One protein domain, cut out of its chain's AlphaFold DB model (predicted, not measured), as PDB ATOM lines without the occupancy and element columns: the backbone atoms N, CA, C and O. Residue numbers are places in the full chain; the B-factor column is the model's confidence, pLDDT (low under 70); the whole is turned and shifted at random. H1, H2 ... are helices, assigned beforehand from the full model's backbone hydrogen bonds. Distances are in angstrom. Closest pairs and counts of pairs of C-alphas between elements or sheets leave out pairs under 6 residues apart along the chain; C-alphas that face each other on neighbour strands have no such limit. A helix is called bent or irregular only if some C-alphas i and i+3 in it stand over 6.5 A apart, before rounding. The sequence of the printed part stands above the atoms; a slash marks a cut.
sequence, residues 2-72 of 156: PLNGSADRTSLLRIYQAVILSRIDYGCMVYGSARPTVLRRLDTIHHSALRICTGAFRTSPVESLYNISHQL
ATOM      1  N   PRO A   2     -89.088  37.683 181.292       45.50
ATOM      2  CA  PRO A   2     -88.642  39.007 181.692       45.50
ATOM      3  C   PRO A   2     -89.768  39.654 182.501       45.50
ATOM      4  O   PRO A   2     -90.838  39.930 181.970       45.50
ATOM      5  N   LEU A   3     -89.535  39.831 183.800       49.28
ATOM      6  CA  LEU A   3     -90.435  40.551 184.696       49.28
ATOM      7  C   LEU A   3     -90.571  42.019 184.252       49.28
ATOM      8  O   LEU A   3     -89.622  42.617 183.732       49.28
ATOM      9  N   ASN A   4     -91.793  42.516 184.434       43.84
ATOM     10  CA  ASN A   4     -92.330  43.844 184.149       43.84
ATOM     11  C   ASN A   4     -91.346  45.006 184.381       43.84
ATOM     12  O   ASN A   4     -90.621  45.017 185.367       43.84
ATOM     13  N   GLY A   5     -91.398  46.008 183.493       50.72
ATOM     14  CA  GLY A   5     -90.838  47.343 183.730       50.72
ATOM     15  C   GLY A   5     -89.607  47.693 182.891       50.72
ATOM     16  O   GLY A   5     -88.479  47.693 183.373       50.72
ATOM     17  N   SER A   6     -89.797  48.107 181.637       56.12
ATOM     18  CA  SER A   6     -88.766  48.862 180.896       56.12
ATOM     19  C   SER A   6     -88.335  50.144 181.642       56.12
ATOM     20  O   SER A   6     -87.187  50.583 181.529       56.12
ATOM     21  N   ALA A   7     -89.232  50.707 182.458       60.50
ATOM     22  CA  ALA A   7     -88.978  51.846 183.338       60.50
ATOM     23  C   ALA A   7     -87.931  51.551 184.434       60.50
ATOM     24  O   ALA A   7     -87.073  52.391 184.698       60.50
ATOM     25  N   ASP A   8     -87.925  50.342 185.003       81.69
ATOM     26  CA  ASP A   8     -87.010  49.983 186.096       81.69
ATOM     27  C   ASP A   8     -85.587  49.730 185.591       81.69
ATOM     28  O   ASP A   8     -84.599  50.090 186.228       81.69
ATOM     29  N   ARG A   9     -85.453  49.178 184.380       84.44
ATOM     30  CA  ARG A   9     -84.137  48.965 183.753       84.44
ATOM     31  C   ARG A   9     -83.466  50.280 183.381       84.44
ATOM     32  O   ARG A   9     -82.264  50.448 183.574       84.44
ATOM     33  N   THR A  10     -84.239  51.219 182.838       87.75
ATOM     34  CA  THR A  10     -83.721  52.533 182.438       87.75
ATOM     35  C   THR A  10     -83.362  53.389 183.650       87.75
ATOM     36  O   THR A  10     -82.331  54.063 183.621       87.75
ATOM     37  N   SER A  11     -84.138  53.330 184.737       91.81
ATOM     38  CA  SER A  11     -83.800  54.006 185.993       91.81
ATOM     39  C   SER A  11     -82.542  53.412 186.639       91.81
ATOM     40  O   SER A  11     -81.626  54.167 186.969       91.81
ATOM     41  N   LEU A  12     -82.420  52.082 186.715       91.94
ATOM     42  CA  LEU A  12     -81.212  51.402 187.199       91.94
ATOM     43  C   LEU A  12     -79.978  51.764 186.370       91.94
ATOM     44  O   LEU A  12     -78.933  52.090 186.934       91.94
ATOM     45  N   LEU A  13     -80.100  51.779 185.038       92.88
ATOM     46  CA  LEU A  13     -78.997  52.159 184.158       92.88
ATOM     47  C   LEU A  13     -78.580  53.622 184.375       92.88
ATOM     48  O   LEU A  13     -77.384  53.913 184.401       92.88
ATOM     49  N   ARG A  14     -79.537  54.535 184.588       92.81
ATOM     50  CA  ARG A  14     -79.254  55.941 184.925       92.81
ATOM     51  C   ARG A  14     -78.534  56.073 186.263       92.81
ATOM     52  O   ARG A  14     -77.561  56.816 186.344       92.81
ATOM     53  N   ILE A  15     -78.957  55.339 187.292       94.50
ATOM     54  CA  ILE A  15     -78.286  55.327 188.603       94.50
ATOM     55  C   ILE A  15     -76.860  54.790 188.458       94.50
ATOM     56  O   ILE A  15     -75.909  55.402 188.946       94.50
ATOM     57  N   TYR A  16     -76.690  53.687 187.730       94.81
ATOM     58  CA  TYR A  16     -75.382  53.126 187.410       94.81
ATOM     59  C   TYR A  16     -74.478  54.160 186.712       94.81
ATOM     60  O   TYR A  16     -73.331  54.355 187.126       94.81
ATOM     61  N   GLN A  17     -74.996  54.863 185.700       94.75
ATOM     62  CA  GLN A  17     -74.263  55.908 184.985       94.75
ATOM     63  C   GLN A  17     -73.889  57.081 185.907       94.75
ATOM     64  O   GLN A  17     -72.750  57.551 185.886       94.75
ATOM     65  N   ALA A  18     -74.825  57.531 186.742       95.44
ATOM     66  CA  ALA A  18     -74.650  58.688 187.613       95.44
ATOM     67  C   ALA A  18     -73.701  58.428 188.791       95.44
ATOM     68  O   ALA A  18     -72.984  59.340 189.203       95.44
ATOM     69  N   VAL A  19     -73.674  57.209 189.335       95.19
ATOM     70  CA  VAL A  19     -72.929  56.893 190.565       95.19
ATOM     71  C   VAL A  19     -71.631  56.151 190.279       95.19
ATOM     72  O   VAL A  19     -70.579  56.544 190.776       95.19
ATOM     73  N   ILE A  20     -71.690  55.067 189.506       94.44
ATOM     74  CA  ILE A  20     -70.535  54.183 189.299       94.44
ATOM     75  C   ILE A  20     -69.724  54.681 188.111       94.44
ATOM     76  O   ILE A  20     -68.525  54.939 188.235       94.44
ATOM     77  N   LEU A  21     -70.379  54.850 186.962       94.50
ATOM     78  CA  LEU A  21     -69.689  55.207 185.728       94.50
ATOM     79  C   LEU A  21     -69.081  56.607 185.803       94.50
ATOM     80  O   LEU A  21     -67.956  56.784 185.363       94.50
ATOM     81  N   SER A  22     -69.757  57.566 186.439       95.19
ATOM     82  CA  SER A  22     -69.218  58.912 186.673       95.19
ATOM     83  C   SER A  22     -67.895  58.903 187.453       95.19
ATOM     84  O   SER A  22     -66.978  59.656 187.127       95.19
ATOM     85  N   ARG A  23     -67.753  58.028 188.458       94.19
ATOM     86  CA  ARG A  23     -66.534  57.895 189.274       94.19
ATOM     87  C   ARG A  23     -65.403  57.233 188.497       94.19
ATOM     88  O   ARG A  23     -64.263  57.685 188.581       94.19
ATOM     89  N   ILE A  24     -65.729  56.193 187.732       94.25
ATOM     90  CA  ILE A  24     -64.787  55.522 186.827       94.25
ATOM     91  C   ILE A  24     -64.302  56.524 185.768       94.25
ATOM     92  O   ILE A  24     -63.104  56.726 185.605       94.25
ATOM     93  N   ASP A  25     -65.218  57.231 185.114       93.75
ATOM     94  CA  ASP A  25     -64.893  58.211 184.078       93.75
ATOM     95  C   ASP A  25     -64.050  59.367 184.631       93.75
ATOM     96  O   ASP A  25     -63.074  59.770 184.002       93.75
ATOM     97  N   TYR A  26     -64.351  59.868 185.831       92.75
ATOM     98  CA  TYR A  26     -63.547  60.912 186.469       92.75
ATOM     99  C   TYR A  26     -62.120  60.436 186.788       92.75
ATOM    100  O   TYR A  26     -61.142  61.133 186.517       92.75
ATOM    101  N   GLY A  27     -61.983  59.228 187.338       91.62
ATOM    102  CA  GLY A  27     -60.690  58.689 187.757       91.62
ATOM    103  C   GLY A  27     -59.778  58.256 186.606       91.62
ATOM    104  O   GLY A  27     -58.592  58.009 186.843       91.62
ATOM    105  N   CYS A  28     -60.294  58.139 185.378       91.12
ATOM    106  CA  CYS A  28     -59.580  57.455 184.298       91.12
ATOM    107  C   CYS A  28     -58.256  58.115 183.898       91.12
ATOM    108  O   CYS A  28     -57.346  57.419 183.449       91.12
ATOM    109  N   MET A  29     -58.097  59.419 184.141       88.19
ATOM    110  CA  MET A  29     -56.832  60.129 183.916       88.19
ATOM    111  C   MET A  29     -55.718  59.652 184.856       88.19
ATOM    112  O   MET A  29     -54.552  59.619 184.465       88.19
ATOM    113  N   VAL A  30     -56.079  59.252 186.078       88.62
ATOM    114  CA  VAL A  30     -55.145  58.817 187.123       88.62
ATOM    115  C   VAL A  30     -54.896  57.317 187.014       88.62
ATOM    116  O   VAL A  30     -53.764  56.881 186.799       88.62
ATOM    117  N   TYR A  31     -55.956  56.509 187.109       90.56
ATOM    118  CA  TYR A  31     -55.809  55.052 187.123       90.56
ATOM    119  C   TYR A  31     -55.587  54.460 185.727       90.56
ATOM    120  O   TYR A  31     -55.224  53.292 185.626       90.56
ATOM    121  N   GLY A  32     -55.772  55.218 184.640       86.31
ATOM    122  CA  GLY A  32     -55.561  54.729 183.271       86.31
ATOM    123  C   GLY A  32     -54.128  54.263 182.988       86.31
ATOM    124  O   GLY A  32     -53.900  53.556 182.013       86.31
ATOM    125  N   SER A  33     -53.173  54.622 183.854       86.44
ATOM    126  CA  SER A  33     -51.787  54.133 183.814       86.44
ATOM    127  C   SER A  33     -51.554  52.875 184.674       86.44
ATOM    128  O   SER A  33     -50.418  52.430 184.820       86.44
ATOM    129  N   ALA A  34     -52.595  52.319 185.301       89.25
ATOM    130  CA  ALA A  34     -52.500  51.134 186.147       89.25
ATOM    131  C   ALA A  34     -52.366  49.850 185.321       89.25
ATOM    132  O   ALA A  34     -52.794  49.774 184.169       89.25
ATOM    133  N   ARG A  35     -51.805  48.800 185.938       87.81
ATOM    134  CA  ARG A  35     -51.636  47.494 185.284       87.81
ATOM    135  C   ARG A  35     -52.972  46.931 184.774       87.81
ATOM    136  O   ARG A  35     -53.970  47.032 185.492       87.81
ATOM    137  N   PRO A  36     -52.987  46.235 183.619       87.19
ATOM    138  CA  PRO A  36     -54.202  45.619 183.074       87.19
ATOM    139  C   PRO A  36     -54.923  44.698 184.064       87.19
ATOM    140  O   PRO A  36     -56.146  44.629 184.082       87.19
ATOM    141  N   THR A  37     -54.177  44.022 184.943       89.12
ATOM    142  CA  THR A  37     -54.738  43.176 186.008       89.12
ATOM    143  C   THR A  37     -55.609  43.953 186.996       89.12
ATOM    144  O   THR A  37     -56.611  43.427 187.472       89.12
ATOM    145  N   VAL A  38     -55.255  45.206 187.288       89.06
ATOM    146  CA  VAL A  38     -56.041  46.103 188.143       89.06
ATOM    147  C   VAL A  38     -57.243  46.643 187.371       89.06
ATOM    148  O   VAL A  38     -58.347  46.659 187.909       89.06
ATOM    149  N   LEU A  39     -57.062  46.999 186.093       91.31
ATOM    150  CA  LEU A  39     -58.150  47.472 185.226       91.31
ATOM    151  C   LEU A  39     -59.258  46.419 185.053       91.31
ATOM    152  O   LEU A  39     -60.433  46.763 185.158       91.31
ATOM    153  N   ARG A  40     -58.900  45.133 184.938       92.25
ATOM    154  CA  ARG A  40     -59.861  44.013 184.857       92.25
ATOM    155  C   ARG A  40     -60.822  43.926 186.045       92.25
ATOM    156  O   ARG A  40     -61.940  43.426 185.909       92.25
ATOM    157  N   ARG A  41     -60.421  44.421 187.222       93.62
ATOM    158  CA  ARG A  41     -61.321  44.480 188.387       93.62
ATOM    159  C   ARG A  41     -62.463  45.469 188.153       93.62
ATOM    160  O   ARG A  41     -63.598  45.173 188.518       93.62
ATOM    161  N   LEU A  42     -62.186  46.600 187.499       93.69
ATOM    162  CA  LEU A  42     -63.212  47.575 187.117       93.69
ATOM    163  C   LEU A  42     -64.153  47.003 186.053       93.69
ATOM    164  O   LEU A  42     -65.359  47.217 186.142       93.69
ATOM    165  N   ASP A  43     -63.628  46.222 185.105       93.44
ATOM    166  CA  ASP A  43     -64.454  45.549 184.094       93.44
ATOM    167  C   ASP A  43     -65.439  44.565 184.741       93.44
ATOM    168  O   ASP A  43     -66.613  44.531 184.384       93.44
ATOM    169  N   THR A  44     -65.002  43.840 185.774       93.88
ATOM    170  CA  THR A  44     -65.869  42.914 186.523       93.88
ATOM    171  C   THR A  44     -67.024  43.644 187.219       93.88
ATOM    172  O   THR A  44     -68.164  43.173 187.178       93.88
ATOM    173  N   ILE A  45     -66.753  44.810 187.820       94.31
ATOM    174  CA  ILE A  45     -67.784  45.668 188.433       94.31
ATOM    175  C   ILE A  45     -68.748  46.171 187.355       94.31
ATOM    176  O   ILE A  45     -69.964  46.091 187.528       94.31
ATOM    177  N   HIS A  46     -68.213  46.634 186.225       94.94
ATOM    178  CA  HIS A  46     -68.996  47.128 185.100       94.94
ATOM    179  C   HIS A  46     -69.940  46.058 184.539       94.94
ATOM    180  O   HIS A  46     -71.146  46.286 184.457       94.94
ATOM    181  N   HIS A  47     -69.432  44.865 184.223       94.62
ATOM    182  CA  HIS A  47     -70.243  43.769 183.680       94.62
ATOM    183  C   HIS A  47     -71.297  43.298 184.672       94.62
ATOM    184  O   HIS A  47     -72.439  43.063 184.287       94.62
ATOM    185  N   SER A  48     -70.938  43.194 185.953       94.06
ATOM    186  CA  SER A  48     -71.884  42.834 187.015       94.06
ATOM    187  C   SER A  48     -73.020  43.853 187.116       94.06
ATOM    188  O   SER A  48     -74.187  43.463 187.154       94.06
ATOM    189  N   ALA A  49     -72.704  45.151 187.080       93.75
ATOM    190  CA  ALA A  49     -73.707  46.208 187.108       93.75
ATOM    191  C   ALA A  49     -74.636  46.152 185.885       93.75
ATOM    192  O   ALA A  49     -75.853  46.239 186.044       93.75
ATOM    193  N   LEU A  50     -74.094  45.931 184.681       93.56
ATOM    194  CA  LEU A  50     -74.907  45.796 183.469       93.56
ATOM    195  C   LEU A  50     -75.855  44.601 183.540       93.56
ATOM    196  O   LEU A  50     -77.016  44.735 183.160       93.56
ATOM    197  N   ARG A  51     -75.409  43.454 184.065       93.69
ATOM    198  CA  ARG A  51     -76.277  42.280 184.263       93.69
ATOM    199  C   ARG A  51     -77.428  42.577 185.216       93.69
ATOM    200  O   ARG A  51     -78.555  42.204 184.915       93.69
ATOM    201  N   ILE A  52     -77.166  43.288 186.314       91.88
ATOM    202  CA  ILE A  52     -78.208  43.704 187.266       91.88
ATOM    203  C   ILE A  52     -79.199  44.660 186.590       91.88
ATOM    204  O   ILE A  52     -80.401  44.434 186.661       91.88
ATOM    205  N   CYS A  53     -78.710  45.681 185.879       91.31
ATOM    206  CA  CYS A  53     -79.568  46.669 185.215       91.31
ATOM    207  C   CYS A  53     -80.417  46.056 184.089       91.31
ATOM    208  O   CYS A  53     -81.560  46.452 183.880       91.31
ATOM    209  N   THR A  54     -79.855  45.102 183.342       89.69
ATOM    210  CA  THR A  54     -80.531  44.457 182.201       89.69
ATOM    211  C   THR A  54     -81.364  43.239 182.599       89.69
ATOM    212  O   THR A  54     -82.196  42.795 181.810       89.69
ATOM    213  N   GLY A  55     -81.164  42.695 183.803       89.81
ATOM    214  CA  GLY A  55     -81.762  41.431 184.237       89.81
ATOM    215  C   GLY A  55     -81.215  40.206 183.493       89.81
ATOM    216  O   GLY A  55     -81.888  39.180 183.423       89.81
ATOM    217  N   ALA A  56     -80.027  40.311 182.891       89.25
ATOM    218  CA  ALA A  56     -79.417  39.227 182.127       89.25
ATOM    219  C   ALA A  56     -78.846  38.126 183.037       89.25
ATOM    220  O   ALA A  56     -78.436  38.372 184.175       89.25
ATOM    221  N   PHE A  57     -78.753  36.901 182.510       90.25
ATOM    222  CA  PHE A  57     -78.141  35.787 183.232       90.25
ATOM    223  C   PHE A  57     -76.681  36.083 183.579       90.25
ATOM    224  O   PHE A  57     -75.989  36.819 182.875       90.25
ATOM    225  N   ARG A  58     -76.165  35.446 184.638       85.19
ATOM    226  CA  ARG A  58     -74.748  35.565 185.032       85.19
ATOM    227  C   ARG A  58     -73.784  35.085 183.941       85.19
ATOM    228  O   ARG A  58     -72.668  35.581 183.864       85.19
ATOM    229  N   THR A  59     -74.236  34.172 183.083       90.19
ATOM    230  CA  THR A  59     -73.471  33.561 181.987       90.19
ATOM    231  C   THR A  59     -73.687  34.227 180.628       90.19
ATOM    232  O   THR A  59     -73.050  33.825 179.660       90.19
ATOM    233  N   SER A  60     -74.549  35.249 180.517       90.12
ATOM    234  CA  SER A  60     -74.779  35.931 179.234       90.12
ATOM    235  C   SER A  60     -73.473  36.508 178.657       90.12
ATOM    236  O   SER A  60     -72.675  37.047 179.432       90.12
ATOM    237  N   PRO A  61     -73.246  36.452 177.334       92.25
ATOM    238  CA  PRO A  61     -72.062  37.041 176.709       92.25
ATOM    239  C   PRO A  61     -71.962  38.552 176.958       92.25
ATOM    240  O   PRO A  61     -72.968  39.260 176.919       92.25
ATOM    241  N   VAL A  62     -70.747  39.060 177.189       91.69
ATOM    242  CA  VAL A  62     -70.513  40.483 177.500       91.69
ATOM    243  C   VAL A  62     -70.849  41.391 176.310       91.69
ATOM    244  O   VAL A  62     -71.432  42.453 176.499       91.69
ATOM    245  N   GLU A  63     -70.566  40.958 175.081       91.94
ATOM    246  CA  GLU A  63     -70.900  41.722 173.870       91.94
ATOM    247  C   GLU A  63     -72.409  41.950 173.725       91.94
ATOM    248  O   GLU A  63     -72.855  43.055 173.417       91.94
ATOM    249  N   SER A  64     -73.207  40.928 174.046       92.12
ATOM    250  CA  SER A  64     -74.666  41.041 174.061       92.12
ATOM    251  C   SER A  64     -75.134  42.070 175.097       92.12
ATOM    252  O   SER A  64     -76.012  42.880 174.800       92.12
ATOM    253  N   LEU A  65     -74.502  42.115 176.279       91.44
ATOM    254  CA  LEU A  65     -74.810  43.123 177.301       91.44
ATOM    255  C   LEU A  65     -74.538  44.545 176.808       91.44
ATOM    256  O   LEU A  65     -75.356  45.431 177.058       91.44
ATOM    257  N   TYR A  66     -73.421  44.776 176.119       93.56
ATOM    258  CA  TYR A  66     -73.094  46.094 175.572       93.56
ATOM    259  C   TYR A  66     -74.112  46.550 174.533       93.56
ATOM    260  O   TYR A  66     -74.569  47.691 174.598       93.56
ATOM    261  N   ASN A  67     -74.529  45.645 173.646       91.25
ATOM    262  CA  ASN A  67     -75.544  45.944 172.642       91.25
ATOM    263  C   ASN A  67     -76.897  46.299 173.286       91.25
ATOM    264  O   ASN A  67     -77.489  47.321 172.960       91.25
ATOM    265  N   ILE A  68     -77.348  45.504 174.266       89.88
ATOM    266  CA  ILE A  68     -78.640  45.706 174.947       89.88
ATOM    267  C   ILE A  68     -78.650  46.976 175.812       89.88
ATOM    268  O   ILE A  68     -79.664  47.662 175.898       89.88
ATOM    269  N   SER A  69     -77.545  47.282 176.495       88.06
ATOM    270  CA  SER A  69     -77.453  48.426 177.418       88.06
ATOM    271  C   SER A  69     -76.972  49.725 176.760       88.06
ATOM    272  O   SER A  69     -76.885  50.759 177.432       88.06
ATOM    273  N   HIS A  70     -76.626  49.675 175.469       90.56
ATOM    274  CA  HIS A  70     -75.986  50.762 174.727       90.56
ATOM    275  C   HIS A  70     -74.765  51.345 175.464       90.56
ATOM    276  O   HIS A  70     -74.555  52.560 175.496       90.56
ATOM    277  N   GLN A  71     -73.980  50.481 176.117       91.50
ATOM    278  CA  GLN A  71     -72.760  50.867 176.827       91.50
ATOM    279  C   GLN A  71     -71.517  50.417 176.068       91.50
ATOM    280  O   GLN A  71     -71.478  49.341 175.482       91.50
ATOM    281  N   LEU A  72     -70.486  51.256 176.116       92.38
ATOM    282  CA  LEU A  72     -69.183  50.974 175.527       92.38
ATOM    283  C   LEU A  72     -68.302  50.214 176.538       92.38
ATOM    284  O   LEU A  72     -68.349  50.561 177.723       92.38
TER     285      LEU A  72
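AT A GLANCE: This is residues 2 to 72 of the 156 residues of an uncharacterized protein of Araneus ventricosus (UniProt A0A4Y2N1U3). A long helical hairpin, H1 and H2, makes the length of the domain; the two helices touch near the end away from their link, and the short helix H3 packs on the later part of H2 there. The link end stands free at residues 33 to 38, of which 36 to 38 belong to H2. The printed part has 71 residues with three named helices in the order H1, H2, H3 and no named strand; the class is all helix. It is only just compact, close to loose, with a radius of gyration of the C-alphas of 13.1 A, and elongated, spanning 41 by 25 by 15 A.

IN THESE COORDINATES: H1, residues 6 to 31, begins at C-alpha 6 (-88.766, 48.862, 180.896) and is 34.1 A long. It has a kink of 30 degrees near residue 21 and is irregular, with C-alphas 26 and 29 at 7.2 A. H2, residues 36 to 54, is 26.4 A long. H3, residues 62 to 69, is 10.5 A long and ends at C-alpha 69 (-77.453, 48.426, 177.418).

HOW THE PARTS SIT: H1 and H2 form a helical hairpin, opposite ways at a shallow tilt of 13 degrees. H1 touches H2 with residues 9 to 16 alone, and H2 touches H1 with residues 49 to 54 alone; the closest C-alphas, of Arg 9 and Cys 53, are 5.3 A apart. H2 touches H3 with residues 47 to 54 alone, the same way at a steep tilt of 47 degrees; the closest C-alphas, of Leu 50 and Leu 65, are 6.7 A apart. H1 and H3 are close but not clearly touching, the closest C-alphas being those of Leu 13 and Ser 69, 7.9 A apart. Every O i to N i+4 pair is within hydrogen-bond range in H3, against 17 of 22 in H1 and 13 of 15 in H2.

THE WHOLE: The two C-alphas farthest apart, of Asn 4 and Ser 33, are 41.8 A apart. The printed part has no cut; the link H1 to H2 is tight and the link H2 to H3 is short. The mean pLDDT of the printed part is 88.0, and residues 2 to 7 are under 70.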